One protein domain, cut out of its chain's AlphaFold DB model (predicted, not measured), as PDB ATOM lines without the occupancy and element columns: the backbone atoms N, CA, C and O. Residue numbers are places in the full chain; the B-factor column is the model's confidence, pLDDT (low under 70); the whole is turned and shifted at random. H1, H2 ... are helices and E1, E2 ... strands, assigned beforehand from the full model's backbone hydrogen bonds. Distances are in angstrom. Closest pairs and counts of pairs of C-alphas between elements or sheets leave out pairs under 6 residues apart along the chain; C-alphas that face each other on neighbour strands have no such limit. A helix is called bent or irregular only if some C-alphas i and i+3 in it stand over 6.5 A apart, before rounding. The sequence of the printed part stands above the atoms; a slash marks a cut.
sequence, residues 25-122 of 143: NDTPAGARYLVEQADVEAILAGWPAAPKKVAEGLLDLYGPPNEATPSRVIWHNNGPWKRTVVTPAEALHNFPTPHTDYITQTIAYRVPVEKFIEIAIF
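This is residues 25 to 122 of the 143 residues of an uncharacterized protein of Chloroflexia bacterium (UniProt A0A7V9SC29). A bent sheet of four antiparallel strands, E1 to E4, is covered on one face by two helices, H1 over its E1 edge and H2 mainly over E3; its other face is bare of named helices. Beyond strand E4 the chain leaves this body as an arm that ends in a third helix, H3, and residues 112 to 118 stick out free of the rest. The printed part has 98 residues with three named helices and four named strands, in the order H1 H2 E1 E2 E3 E4 H3; the sheet's order is E1 E2 E3 E4 and the class is mixed, helices and strands. The whole is loose, with a radius of gyration of the C-alphas of 15.8 A, and flat, with spans of 48 by 36 by 18 A.

The printed part begins with residues 25 to 36, a stretch with no named element, and goes on into H1, residues 37 to 44. A tight link of four residues joins H1 to H2, residues 49 to 62. The two are close but not clearly touching, with the C-alphas of Leu 44 and Lys 52 closest at 5.8 A, and run opposite ways at a shallow tilt of 21 degrees. In both, each O i to N i+4 pair is within hydrogen-bond range. The sheet follows as a meander, each strand the antiparallel neighbour of the one before: E1, residues 67 to 69, E2, residues 72 to 76, E3, residues 83 to 93, and E4, residues 99 to 106. The hairpin E1 and E2 has N 69 and O 72 at 2.8 A, the hairpin E2 and E3 has N 84 and O 75 at 2.8 A, and the hairpin E3 and E4 has N 85 and O 104 at 2.8 A and N 93 and O 99 at 2.9 A. E3 bends by 96 degrees at residue 88 and E4 by 65 degrees at residue 102. H1 and H2 are on the same face of the sheet, in two layers, that is, helices on one face of a sheet. H1 lies over E1, with the C-alphas of Val 40 and Ala 68 closest at 6.1 A. H2 has a height over the sheet of 9.4 A and runs along the strands, at 17 degrees to E3 on the local plane; its closest C-alpha pair with E3 is Pro 51 and Pro 88, 5.6 A. H3, residues 113 to 121, is not on the sheet and is apart from H1 and H2. H3 is irregular, with C-alphas 114 and 117 7.1 A apart; 3 of its 5 O i to N i+4 pairs are within hydrogen-bond range.

H1 begins at Gln 37, C-alpha at (209.839, 340.519, 266.563), and is 10.5 A long from first to last C-alpha. H2, Ala 49 to Tyr 62, measures 19.9 A. E1 is 6.8 A long and E2 13.0 A. E3, from Arg 83 at (208.125, 334.203, 284.083) to His 93, is 21.4 A long, and E4 is 19.6 A. H3 is 14.5 A long and ends at Ile 121, C-alpha at (197.191, 335.634, 309.146).

The two C-alphas farthest apart, those of Ala 38 and Glu 114, are 48.5 A from each other. The centre of H3 lies 26.9 A from the mean of the C-alphas, farthest of the elements. The printed part has no cut. No link is long; those from E2 to E3 and from E4 to H3 are short, and the others are tight. The mean pLDDT of the printed part is 88.1, and residues 25 to 32 are under 70.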
ATOM      1  N   ASN A  25     217.856 336.789 278.368       51.06
ATOM      2  CA  ASN A  25     218.165 335.560 277.633       51.06
ATOM      3  C   ASN A  25     219.495 334.912 278.037       51.06
ATOM      4  O   ASN A  25     219.972 334.000 277.363       51.06
ATOM      5  N   ASP A  26     220.078 335.319 279.165       54.59
ATOM      6  CA  ASP A  26     221.382 334.816 279.618       54.59
ATOM      7  C   ASP A  26     221.350 333.334 280.047       54.59
ATOM      8  O   ASP A  26     222.393 332.726 280.300       54.59
ATOM      9  N   THR A  27     220.161 332.720 280.110       54.56
ATOM     10  CA  THR A  27     220.015 331.283 280.349       54.56
ATOM     11  C   THR A  27     219.620 330.541 279.066       54.56
ATOM     12  O   THR A  27     218.690 330.953 278.370       54.56
ATOM     13  N   PRO A  28     220.214 329.364 278.784       57.44
ATOM     14  CA  PRO A  28     219.790 328.503 277.674       57.44
ATOM     15  C   PRO A  28     218.319 328.065 277.731       57.44
ATOM     16  O   PRO A  28     217.826 327.474 276.777       57.44
ATOM     17  N   ALA A  29     217.637 328.273 278.863       58.62
ATOM     18  CA  ALA A  29     216.209 328.027 279.024       58.62
ATOM     19  C   ALA A  29     215.355 329.222 278.565       58.62
ATOM     20  O   ALA A  29     214.308 328.990 277.970       58.62
ATOM     21  N   GLY A  30     215.800 330.463 278.806       60.75
ATOM     22  CA  GLY A  30     215.132 331.688 278.342       60.75
ATOM     23  C   GLY A  30     215.279 331.931 276.838       60.75
ATOM     24  O   GLY A  30     214.378 332.463 276.210       60.75
ATOM     25  N   ALA A  31     216.346 331.427 276.214       65.69
ATOM     26  CA  ALA A  31     216.549 331.533 274.764       65.69
ATOM     27  C   ALA A  31     215.775 330.490 273.920       65.69
ATOM     28  O   ALA A  31     215.943 330.434 272.702       65.69
ATOM     29  N   ARG A  32     214.974 329.605 274.533       67.12
ATOM     30  CA  ARG A  32     214.242 328.550 273.805       67.12
ATOM     31  C   ARG A  32     212.900 329.061 273.303       67.12
ATOM     32  O   ARG A  32     212.134 329.594 274.094       67.12
ATOM     33  N   TYR A  33     212.597 328.770 272.035       73.56
ATOM     34  CA  TYR A  33     211.338 329.127 271.368       73.56
ATOM     35  C   TYR A  33     211.103 330.633 271.399       73.56
ATOM     36  O   TYR A  33     210.311 331.089 272.198       73.56
ATOM     37  N   LEU A  34     211.821 331.406 270.588       87.31
ATOM     38  CA  LEU A  34     211.549 332.837 270.459       87.31
ATOM     39  C   LEU A  34     210.502 333.062 269.369       87.31
ATOM     40  O   LEU A  34     210.504 332.359 268.357       87.31
ATOM     41  N   VAL A  35     209.619 334.030 269.586       90.38
ATOM     42  CA  VAL A  35     208.735 334.544 268.538       90.38
ATOM     43  C   VAL A  35     209.437 335.701 267.845       90.38
ATOM     44  O   VAL A  35     210.015 336.559 268.510       90.38
ATOM     45  N   GLU A  36     209.388 335.726 266.516       90.62
ATOM     46  CA  GLU A  36     210.002 336.793 265.732       90.62
ATOM     47  C   GLU A  36     209.382 338.151 266.068       90.62
ATOM     48  O   GLU A  36     208.170 338.289 266.233       90.62
ATOM     49  N   GLN A  37     210.230 339.175 266.136       88.62
ATOM     50  CA  GLN A  37     209.839 340.519 266.563       88.62
ATOM     51  C   GLN A  37     208.652 341.071 265.751       88.62
ATOM     52  O   GLN A  37     207.711 341.617 266.324       88.62
ATOM     53  N   ALA A  38     208.655 340.863 264.432       91.81
ATOM     54  CA  ALA A  38     207.592 341.329 263.544       91.81
ATOM     55  C   ALA A  38     206.227 340.679 263.845       91.81
ATOM     56  O   ALA A  38     205.194 341.348 263.783       91.81
ATOM     57  N   ASP A  39     206.211 339.396 264.217       94.88
ATOM     58  CA  ASP A  39     204.975 338.688 264.571       94.88
ATOM     59  C   ASP A  39     204.406 339.216 265.892       94.88
ATOM     60  O   ASP A  39     203.193 339.391 266.041       94.88
ATOM     61  N   VAL A  40     205.285 339.526 266.852       95.38
ATOM     62  CA  VAL A  40     204.886 340.135 268.124       95.38
ATOM     63  C   VAL A  40     204.311 341.529 267.896       95.38
ATOM     64  O   VAL A  40     203.249 341.844 268.427       95.38
ATOM     65  N   GLU A  41     204.958 342.354 267.075       94.94
ATOM     66  CA  GLU A  41     204.472 343.696 266.733       94.94
ATOM     67  C   GLU A  41     203.093 343.654 266.063       94.94
ATOM     68  O   GLU A  41     202.210 344.444 266.415       94.94
ATOM     69  N   ALA A  42     202.864 342.692 265.164       96.38
ATOM     70  CA  ALA A  42     201.563 342.480 264.537       96.38
ATOM     71  C   ALA A  42     200.475 342.106 265.559       96.38
ATOM     72  O   ALA A  42     199.350 342.604 265.480       96.38
ATOM     73  N   ILE A  43     200.806 341.276 266.554       96.75
ATOM     74  CA  ILE A  43     199.903 340.933 267.662       96.75
ATOM     75  C   ILE A  43     199.596 342.168 268.521       96.75
ATOM     76  O   ILE A  43     198.430 342.457 268.809       96.75
ATOM     77  N   LEU A  44     200.632 342.915 268.906       97.19
ATOM     78  CA  LEU A  44     200.519 344.092 269.768       97.19
ATOM     79  C   LEU A  44     199.791 345.256 269.088       97.19
ATOM     80  O   LEU A  44     199.230 346.111 269.774       97.19
ATOM     81  N   ALA A  45     199.742 345.302 267.755       96.44
ATOM     82  CA  ALA A  45     199.001 346.322 267.019       96.44
ATOM     83  C   ALA A  45     197.511 346.381 267.405       96.44
ATOM     84  O   ALA A  45     196.940 347.471 267.413       96.44
ATOM     85  N   GLY A  46     196.909 345.242 267.770       94.31
ATOM     86  CA  GLY A  46     195.504 345.145 268.181       94.31
ATOM     87  C   GLY A  46     195.238 345.352 269.676       94.31
ATOM     88  O   GLY A  46     194.092 345.224 270.104       94.31
ATOM     89  N   TRP A  47     196.263 345.616 270.489       96.56
ATOM     90  CA  TRP A  47     196.124 345.718 271.945       96.56
ATOM     91  C   TRP A  47     195.750 347.132 272.416       96.56
ATOM     92  O   TRP A  47     196.108 348.118 271.762       96.56
ATOM     93  N   PRO A  48     195.090 347.267 273.586       95.56
ATOM     94  CA  PRO A  48     194.894 348.565 274.228       95.56
ATOM     95  C   PRO A  48     196.225 349.271 274.516       95.56
ATOM     96  O   PRO A  48     197.251 348.633 274.760       95.56
ATOM     97  N   ALA A  49     196.212 350.606 274.515       94.75
ATOM     98  CA  ALA A  49     197.433 351.415 274.537       94.75
ATOM     99  C   ALA A  49     198.336 351.155 275.759       94.75
ATOM    100  O   ALA A  49     199.556 351.095 275.615       94.75
ATOM    101  N   ALA A  50     197.755 350.989 276.952       93.94
ATOM    102  CA  ALA A  50     198.506 350.774 278.190       93.94
ATOM    103  C   ALA A  50     199.249 349.417 278.231       93.94
ATOM    104  O   ALA A  50     200.480 349.433 278.354       93.94
ATOM    105  N   PRO A  51     198.583 348.253 278.065       95.62
ATOM    106  CA  PRO A  51     199.269 346.960 278.015       95.62
ATOM    107  C   PRO A  51     200.216 346.840 276.820       95.62
ATOM    108  O   PRO A  51     201.296 346.267 276.964       95.62
ATOM    109  N   LYS A  52     199.868 347.433 275.666       96.81
ATOM    110  CA  LYS A  52     200.752 347.495 274.495       96.81
ATOM    111  C   LYS A  52     202.080 348.173 274.829       96.81
ATOM    112  O   LYS A  52     203.132 347.577 274.628       96.81
ATOM    113  N   LYS A  53     202.032 349.375 275.411       96.25
ATOM    114  CA  LYS A  53     203.231 350.145 275.770       96.25
ATOM    115  C   LYS A  53     204.126 349.405 276.766       96.25
ATOM    116  O   LYS A  53     205.347 349.518 276.707       96.25
ATOM    117  N   VAL A  54     203.533 348.648 277.691       96.00
ATOM    118  CA  VAL A  54     204.306 347.821 278.627       96.00
ATOM    119  C   VAL A  54     204.933 346.619 277.932       96.00
ATOM    120  O   VAL A  54     206.099 346.336 278.191       96.00
ATOM    121  N   ALA A  55     204.218 345.943 277.030       96.81
ATOM    122  CA  ALA A  55     204.797 344.862 276.236       96.81
ATOM    123  C   ALA A  55     205.971 345.356 275.374       96.81
ATOM    124  O   ALA A  55     207.026 344.731 275.391       96.81
ATOM    125  N   GLU A  56     205.831 346.505 274.708       96.62
ATOM    126  CA  GLU A  56     206.904 347.156 273.939       96.62
ATOM    127  C   GLU A  56     208.130 347.459 274.812       96.62
ATOM    128  O   GLU A  56     209.242 347.064 274.476       96.62
ATOM    129  N   GLY A  57     207.933 348.048 275.996       96.25
ATOM    130  CA  GLY A  57     209.044 348.306 276.919       96.25
ATOM    131  C   GLY A  57     209.741 347.035 277.427       96.25
ATOM    132  O   GLY A  57     210.935 347.055 277.720       96.25
ATOM    133  N   LEU A  58     209.020 345.914 277.533       95.50
ATOM    134  CA  LEU A  58     209.610 344.622 277.889       95.50
ATOM    135  C   LEU A  58     210.347 343.972 276.715       95.50
ATOM    136  O   LEU A  58     211.351 343.307 276.962       95.50
ATOM    137  N   LEU A  59     209.899 344.185 275.473       94.31
ATOM    138  CA  LEU A  59     210.648 343.797 274.273       94.31
ATOM    139  C   LEU A  59     211.982 344.542 274.215       94.31
ATOM    140  O   LEU A  59     213.018 343.915 274.015       94.31
ATOM    141  N   ASP A  60     211.981 345.846 274.496       92.81
ATOM    142  CA  ASP A  60     213.212 346.642 274.560       92.81
ATOM    143  C   ASP A  60     214.158 346.163 275.673       92.81
ATOM    144  O   ASP A  60     215.381 346.199 275.527       92.81
ATOM    145  N   LEU A  61     213.605 345.723 276.809       91.31
ATOM    146  CA  LEU A  61     214.391 345.324 277.976       91.31
ATOM    147  C   LEU A  61     214.935 343.894 277.888       91.31
ATOM    148  O   LEU A  61     216.077 343.640 278.271       91.31
ATOM    149  N   TYR A  62     214.103 342.949 277.455       90.94
ATOM    150  CA  TYR A  62     214.398 341.516 277.503       90.94
ATOM    151  C   TYR A  62     214.599 340.890 276.122       90.94
ATOM    152  O   TYR A  62     215.082 339.760 276.046       90.94
ATOM    153  N   GLY A  63     214.284 341.613 275.049       90.88
ATOM    154  CA  GLY A  63     214.287 341.099 273.688       90.88
ATOM    155  C   GLY A  63     213.020 340.305 273.350       90.88
ATOM    156  O   GLY A  63     212.013 340.389 274.067       90.88
ATOM    157  N   PRO A  64     213.067 339.517 272.260       91.81
ATOM    158  CA  PRO A  64     211.925 338.743 271.788       91.81
ATOM    159  C   PRO A  64     211.349 337.811 272.870       91.81
ATOM    160  O   PRO A  64     212.113 337.234 273.652       91.81
ATOM    161  N   PRO A  65     210.018 337.641 272.929       94.94
ATOM    162  CA  PRO A  65     209.356 336.795 273.907       94.94
ATOM    163  C   PRO A  65     209.433 335.326 273.501       94.94
ATOM    164  O   PRO A  65     209.680 334.985 272.343       94.94
ATOM    165  N   ASN A  66     209.141 334.447 274.456       94.62
ATOM    166  CA  ASN A  66     209.074 333.014 274.200       94.62
ATOM    167  C   ASN A  66     207.734 332.578 273.591       94.62
ATOM    168  O   ASN A  66     207.640 331.613 272.838       94.62
ATOM    169  N   GLU A  67     206.656 333.267 273.956       94.38
ATOM    170  CA  GLU A  67     205.326 333.017 273.410       94.38
ATOM    171  C   GLU A  67     204.633 334.355 273.177       94.38
ATOM    172  O   GLU A  67     204.665 335.237 274.035       94.38
ATOM    173  N   ALA A  68     203.957 334.492 272.043       95.94
ATOM    174  CA  ALA A  68     203.102 335.629 271.752       95.94
ATOM    175  C   ALA A  68     201.831 335.128 271.073       95.94
ATOM    176  O   ALA A  68     201.869 334.398 270.085       95.94
ATOM    177  N   THR A  69     200.691 335.504 271.635       95.75
ATOM    178  CA  THR A  69     199.363 335.240 271.088       95.75
ATOM    179  C   THR A  69     198.519 336.507 271.211       95.75
ATOM    180  O   THR A  69     198.841 337.383 272.018       95.75
ATOM    181  N   PRO A  70     197.377 336.601 270.508       95.88
ATOM    182  CA  PRO A  70     196.466 337.735 270.663       95.88
ATOM    183  C   PRO A  70     196.033 338.012 272.109       95.88
ATOM    184  O   PRO A  70     195.681 339.142 272.424       95.88
ATOM    185  N   SER A  71     196.062 337.005 272.991       95.50
ATOM    186  CA  SER A  71     195.623 337.124 274.383       95.50
ATOM    187  C   SER A  71     196.747 337.302 275.403       95.50
ATOM    188  O   SER A  71     196.439 337.623 276.551       95.50
ATOM    189  N   ARG A  72     198.020 337.079 275.045       96.75
ATOM    190  CA  ARG A  72     199.157 337.271 275.961       96.75
ATOM    191  C   ARG A  72     200.518 337.232 275.271       96.75
ATOM    192  O   ARG A  72     200.691 336.548 274.269       96.75
ATOM    193  N   VAL A  73     201.505 337.853 275.909       97.38
ATOM    194  CA  VAL A  73     202.932 337.714 275.583       97.38
ATOM    195  C   VAL A  73     203.676 337.209 276.818       97.38
ATOM    196  O   VAL A  73     203.380 337.643 277.934       97.38
ATOM    197  N   ILE A  74     204.591 336.253 276.644       96.38
ATOM    198  CA  ILE A  74     205.283 335.559 277.735       96.38
ATOM    199  C   ILE A  74     206.789 335.537 277.500       96.38
ATOM    200  O   ILE A  74     207.260 335.067 276.467       96.38
ATOM    201  N   TRP A  75     207.530 335.930 278.530       94.94
ATOM    202  CA  TRP A  75     208.953 335.648 278.684       94.94
ATOM    203  C   TRP A  75     209.141 334.632 279.807       94.94
ATOM    204  O   TRP A  75     208.556 334.769 280.885       94.94
ATOM    205  N   HIS A  76     209.967 333.619 279.577       92.88
ATOM    206  CA  HIS A  76     210.367 332.632 280.573       92.88
ATOM    207  C   HIS A  76     211.817 332.872 280.981       92.88
ATOM    208  O   HIS A  76     212.679 333.089 280.137       92.88
ATOM    209  N   ASN A  77     212.102 332.754 282.278       90.56
ATOM    210  CA  ASN A  77     213.450 332.875 282.842       90.56
ATOM    211  C   ASN A  77     214.184 334.177 282.449       90.56
ATOM    212  O   ASN A  77     215.386 334.143 282.183       90.56
ATOM    213  N   ASN A  78     213.463 335.305 282.422       89.25
ATOM    214  CA  ASN A  78     213.985 336.617 282.051       89.25
ATOM    215  C   ASN A  78     214.369 337.468 283.272       89.25
ATOM    216  O   ASN A  78     213.548 337.727 284.153       89.25
ATOM    217  N   GLY A  79     215.614 337.951 283.320       87.38
ATOM    218  CA  GLY A  79     216.109 338.746 284.446       87.38
ATOM    219  C   GLY A  79     215.948 337.993 285.781       87.38
ATOM    220  O   GLY A  79     216.348 336.833 285.872       87.38
ATOM    221  N   PRO A  80     215.363 338.606 286.832       88.69
ATOM    222  CA  PRO A  80     215.102 337.924 288.104       88.69
ATOM    223  C   PRO A  80     213.831 337.053 288.082       88.69
ATOM    224  O   PRO A  80     213.515 336.389 289.075       88.69
ATOM    225  N   TRP A  81     213.069 337.071 286.988       93.19
ATOM    226  CA  TRP A  81     211.754 336.452 286.909       93.19
ATOM    227  C   TRP A  81     211.851 335.045 286.340       93.19
ATOM    228  O   TRP A  81     212.471 334.791 285.312       93.19
ATOM    229  N   LYS A  82     211.138 334.110 286.967       90.50
ATOM    230  CA  LYS A  82     210.876 332.804 286.364       90.50
ATOM    231  C   LYS A  82     209.942 332.929 285.161       90.50
ATOM    232  O   LYS A  82     210.049 332.146 284.220       90.50
ATOM    233  N   ARG A  83     209.021 333.895 285.197       94.25
ATOM    234  CA  ARG A  83     208.125 334.203 284.083       94.25
ATOM    235  C   ARG A  83     207.608 335.628 284.180       94.25
ATOM    236  O   ARG A  83     207.200 336.042 285.262       94.25
ATOM    237  N   THR A  84     207.548 336.318 283.053       96.06
ATOM    238  CA  THR A  84     206.810 337.570 282.877       96.06
ATOM    239  C   THR A  84     205.698 337.328 281.865       96.06
ATOM    240  O   THR A  84     205.958 336.790 280.794       96.06
ATOM    241  N   VAL A  85     204.461 337.685 282.201       96.81
ATOM    242  CA  VAL A  85     203.295 337.590 281.311       96.81
ATOM    243  C   VAL A  85     202.664 338.965 281.197       96.81
ATOM    244  O   VAL A  85     202.450 339.609 282.220       96.81
ATOM    245  N   VAL A  86     202.330 339.386 279.981       97.00
ATOM    246  CA  VAL A  86     201.490 340.563 279.732       97.00
ATOM    247  C   VAL A  86     200.216 340.126 279.021       97.00
ATOM    248  O   VAL A  86     200.275 339.255 278.153       97.00
ATOM    249  N   THR A  87     199.074 340.709 279.376       96.31
ATOM    250  CA  THR A  87     197.765 340.451 278.754       96.31
ATOM    251  C   THR A  87     197.121 341.752 278.266       96.31
ATOM    252  O   THR A  87     197.324 342.784 278.893       96.31
ATOM    253  N   PRO A  88     196.294 341.744 277.206       94.12
ATOM    254  CA  PRO A  88     195.552 342.933 276.785       94.12
ATOM    255  C   PRO A  88     194.352 343.231 277.694       94.12
ATOM    256  O   PRO A  88     193.823 344.336 277.666       94.12
ATOM    257  N   ALA A  89     193.890 342.238 278.462       88.88
ATOM    258  CA  ALA A  89     192.802 342.405 279.411       88.88
ATOM    259  C   ALA A  89     193.293 343.178 280.639       88.88
ATOM    260  O   ALA A  89     194.250 342.762 281.291       88.88
ATOM    261  N   GLU A  90     192.606 344.274 280.947       80.00
ATOM    262  CA  GLU A  90     192.835 345.090 282.133       80.00
ATOM    263  C   GLU A  90     192.031 344.522 283.312       80.00
ATOM    264  O   GLU A  90     190.800 344.569 283.327       80.00
ATOM    265  N   ALA A  91     192.721 343.962 284.304       77.38
ATOM    266  CA  ALA A  91     192.103 343.489 285.536       77.38
ATOM    267  C   ALA A  91     192.053 344.633 286.556       77.38
ATOM    268  O   ALA A  91     193.059 344.962 287.188       77.38
ATOM    269  N   LEU A  92     190.882 345.256 286.717       82.31
ATOM    270  CA  LEU A  92     190.670 346.256 287.764       82.31
ATOM    271  C   LEU A  92     190.774 345.597 289.143       82.31
ATOM    272  O   LEU A  92     190.054 344.641 289.435       82.31
ATOM    273  N   HIS A  93     191.610 346.152 290.012       78.81
ATOM    274  CA  HIS A  93     191.652 345.777 291.418       78.81
ATOM    275  C   HIS A  93     191.953 346.993 292.304       78.81
ATOM    276  O   HIS A  93     192.442 348.025 291.851       78.81
ATOM    277  N   ASN A  94     191.583 346.892 293.582       78.81
ATOM    278  CA  ASN A  94     191.474 348.040 294.490       78.81
ATOM    279  C   ASN A  94     192.557 348.079 295.575       78.81
ATOM    280  O   ASN A  94     192.350 348.693 296.619       78.81
ATOM    281  N   PHE A  95     193.695 347.420 295.361       71.44
ATOM    282  CA  PHE A  95     194.734 347.286 296.378       71.44
ATOM    283  C   PHE A  95     196.122 347.550 295.792       71.44
ATOM    284  O   PHE A  95     196.449 346.913 294.803       71.44
ATOM    285  N   PRO A  96     196.968 348.408 296.392       73.56
ATOM    286  CA  PRO A  96     196.697 349.258 297.559       73.56
ATOM    287  C   PRO A  96     195.801 350.470 297.235       73.56
ATOM    288  O   PRO A  96     195.253 351.093 298.139       73.56
ATOM    289  N   THR A  97     195.629 350.791 295.951       80.38
ATOM    290  CA  THR A  97     194.701 351.798 295.412       80.38
ATOM    291  C   THR A  97     194.072 351.266 294.118       80.38
ATOM    292  O   THR A  97     194.656 350.365 293.519       80.38
ATOM    293  N   PRO A  98     192.930 351.795 293.640       85.19
ATOM    294  CA  PRO A  98     192.324 351.363 292.377       85.19
ATOM    295  C   PRO A  98     193.269 351.503 291.178       85.19
ATOM    296  O   PRO A  98     193.712 352.610 290.867       85.19
ATOM    297  N   HIS A  99     193.570 350.390 290.508       82.06
ATOM    298  CA  HIS A  99     194.331 350.364 289.259       82.06
ATOM    299  C   HIS A  99     194.014 349.123 288.417       82.06
ATOM    300  O   HIS A  99     193.369 348.181 288.882       82.06
ATOM    301  N   THR A 100     194.436 349.145 287.154       85.62
ATOM    302  CA  THR A 100     194.323 348.010 286.239       85.62
ATOM    303  C   THR A 100     195.658 347.291 286.112       85.62
ATOM    304  O   THR A 100     196.680 347.900 285.802       85.62
ATOM    305  N   ASP A 101     195.631 345.980 286.334       86.25
ATOM    306  CA  ASP A 101     196.765 345.099 286.089       86.25
ATOM    307  C   ASP A 101     196.656 344.449 284.721       86.25
ATOM    308  O   ASP A 101     195.592 344.008 284.286       86.25
ATOM    309  N   TYR A 102     197.802 344.331 284.072       91.62
ATOM    310  CA  TYR A 102     197.959 343.598 282.821       91.62
ATOM    311  C   TYR A 102     199.350 342.962 282.706       91.62
ATOM    312  O   TYR A 102     199.693 342.415 281.662       91.62
ATOM    313  N   ILE A 103     200.153 343.014 283.776       94.12
ATOM    314  CA  ILE A 103     201.456 342.361 283.889       94.12
ATOM    315  C   ILE A 103     201.459 341.419 285.094       94.12
ATOM    316  O   ILE A 103     200.989 341.749 286.175       94.12
ATOM    317  N   THR A 104     202.011 340.223 284.923       93.56
ATOM    318  CA  THR A 104     202.225 339.267 286.011       93.56
ATOM    319  C   THR A 104     203.647 338.749 285.955       93.56
ATOM    320  O   THR A 104     204.070 338.159 284.959       93.56
ATOM    321  N   GLN A 105     204.379 338.918 287.052       94.00
ATOM    322  CA  GLN A 105     205.740 338.422 287.197       94.00
ATOM    323  C   GLN A 105     205.796 337.335 288.263       94.00
ATOM    324  O   GLN A 105     205.183 337.424 289.321       94.00
ATOM    325  N   THR A 106     206.497 336.253 287.951       92.44
ATOM    326  CA  THR A 106     206.583 335.065 288.797       92.44
ATOM    327  C   THR A 106     208.020 334.868 289.247       92.44
ATOM    328  O   THR A 106     208.924 334.826 288.416       92.44
ATOM    329  N   ILE A 107     208.224 334.655 290.546       89.56
ATOM    330  CA  ILE A 107     209.497 334.199 291.117       89.56
ATOM    331  C   ILE A 107     209.349 332.785 291.675       89.56
ATOM    332  O   ILE A 107     208.255 332.341 292.024       89.56
ATOM    333  N   ALA A 108     210.465 332.069 291.781       84.00
ATOM    334  CA  ALA A 108     210.512 330.813 292.516       84.00
ATOM    335  C   ALA A 108     210.883 331.098 293.978       84.00
ATOM    336  O   ALA A 108     212.062 331.205 294.304       84.00
ATOM    337  N   TYR A 109     209.884 331.220 294.855       84.31
ATOM    338  CA  TYR A 109     210.111 331.432 296.285       84.31
ATOM    339  C   TYR A 109     209.715 330.199 297.101       84.31
ATOM    340  O   TYR A 109     208.584 329.719 297.019       84.31
ATOM    341  N   ARG A 110     210.654 329.673 297.895       84.38
ATOM    342  CA  ARG A 110     210.397 328.555 298.808       84.38
ATOM    343  C   ARG A 110     210.032 329.106 300.179       84.38
ATOM    344  O   ARG A 110     210.907 329.537 300.922       84.38
ATOM    345  N   VAL A 111     208.750 329.042 300.515       84.56
ATOM    346  CA  VAL A 111     208.250 329.417 301.841       84.56
ATOM    347  C   VAL A 111     208.679 328.355 302.870       84.56
ATOM    348  O   VAL A 111     208.376 327.175 302.661       84.56
ATOM    349  N   PRO A 112     209.374 328.729 303.963       88.81
ATOM    350  CA  PRO A 112     209.641 327.819 305.077       88.81
ATOM    351  C   PRO A 112     208.335 327.297 305.685       88.81
ATOM    352  O   PRO A 112     207.360 328.039 305.804       88.81
ATOM    353  N   VAL A 113     208.293 326.018 306.059       87.81
ATOM    354  CA  VAL A 113     207.046 325.355 306.491       87.81
ATOM    355  C   VAL A 113     206.464 326.031 307.733       87.81
ATOM    356  O   VAL A 113     205.257 326.242 307.825       87.81
ATOM    357  N   GLU A 114     207.333 326.445 308.647       91.12
ATOM    358  CA  GLU A 114     207.022 327.162 309.877       91.12
ATOM    359  C   GLU A 114     206.364 328.536 309.647       91.12
ATOM    360  O   GLU A 114     205.715 329.057 310.547       91.12
ATOM    361  N   LYS A 115     206.455 329.104 308.433       90.00
ATOM    362  CA  LYS A 115     205.878 330.412 308.075       90.00
ATOM    363  C   LYS A 115     204.493 330.340 307.430       90.00
ATOM    364  O   LYS A 115     203.890 331.379 307.177       90.00
ATOM    365  N   PHE A 116     203.947 329.147 307.186       88.88
ATOM    366  CA  PHE A 116     202.626 329.004 306.555       88.88
ATOM    367  C   PHE A 116     201.502 329.634 307.380       88.88
ATOM    368  O   PHE A 116     200.609 330.260 306.813       88.88
ATOM    369  N   ILE A 117     201.558 329.493 308.709       88.25
ATOM    370  CA  ILE A 117     200.558 330.081 309.610       88.25
ATOM    371  C   ILE A 117     200.646 331.608 309.573       88.25
ATOM    372  O   ILE A 117     199.622 332.273 309.477       88.25
ATOM    373  N   GLU A 118     201.858 332.168 309.579       90.06
ATOM    374  CA  GLU A 118     202.061 333.621 309.521       90.06
ATOM    375  C   GLU A 118     201.501 334.225 308.224       90.06
ATOM    376  O   GLU A 118     200.858 335.269 308.262       90.06
ATOM    377  N   ILE A 119     201.662 333.540 307.087       87.69
ATOM    378  CA  ILE A 119     201.081 333.976 305.806       87.69
ATOM    379  C   ILE A 119     199.551 333.908 305.832       87.69
ATOM    380  O   ILE A 119     198.903 334.786 305.278       87.69
ATOM    381  N   ALA A 120     198.965 332.893 306.470       85.00
ATOM    382  CA  ALA A 120     197.510 332.771 306.567       85.00
ATOM    383  C   ALA A 120     196.869 333.892 307.407       85.00
ATOM    384  O   ALA A 120     195.705 334.215 307.201       85.00
ATOM    385  N   ILE A 121     197.622 334.479 308.344       87.00
ATOM    386  CA  ILE A 121     197.191 335.634 309.146       87.00
ATOM    387  C   ILE A 121     197.308 336.942 308.346       87.00
ATOM    388  O   ILE A 121     196.602 337.907 308.628       87.00
ATOM    389  N   PHE A 122     198.199 336.995 307.356       82.75
ATOM    390  CA  PHE A 122     198.453 338.194 306.568       82.75
ATOM    391  C   PHE A 122     197.320 338.482 305.564       82.75
ATOM    392  O   PHE A 122     197.072 337.706 304.641       82.75
TER     393      PHE A 122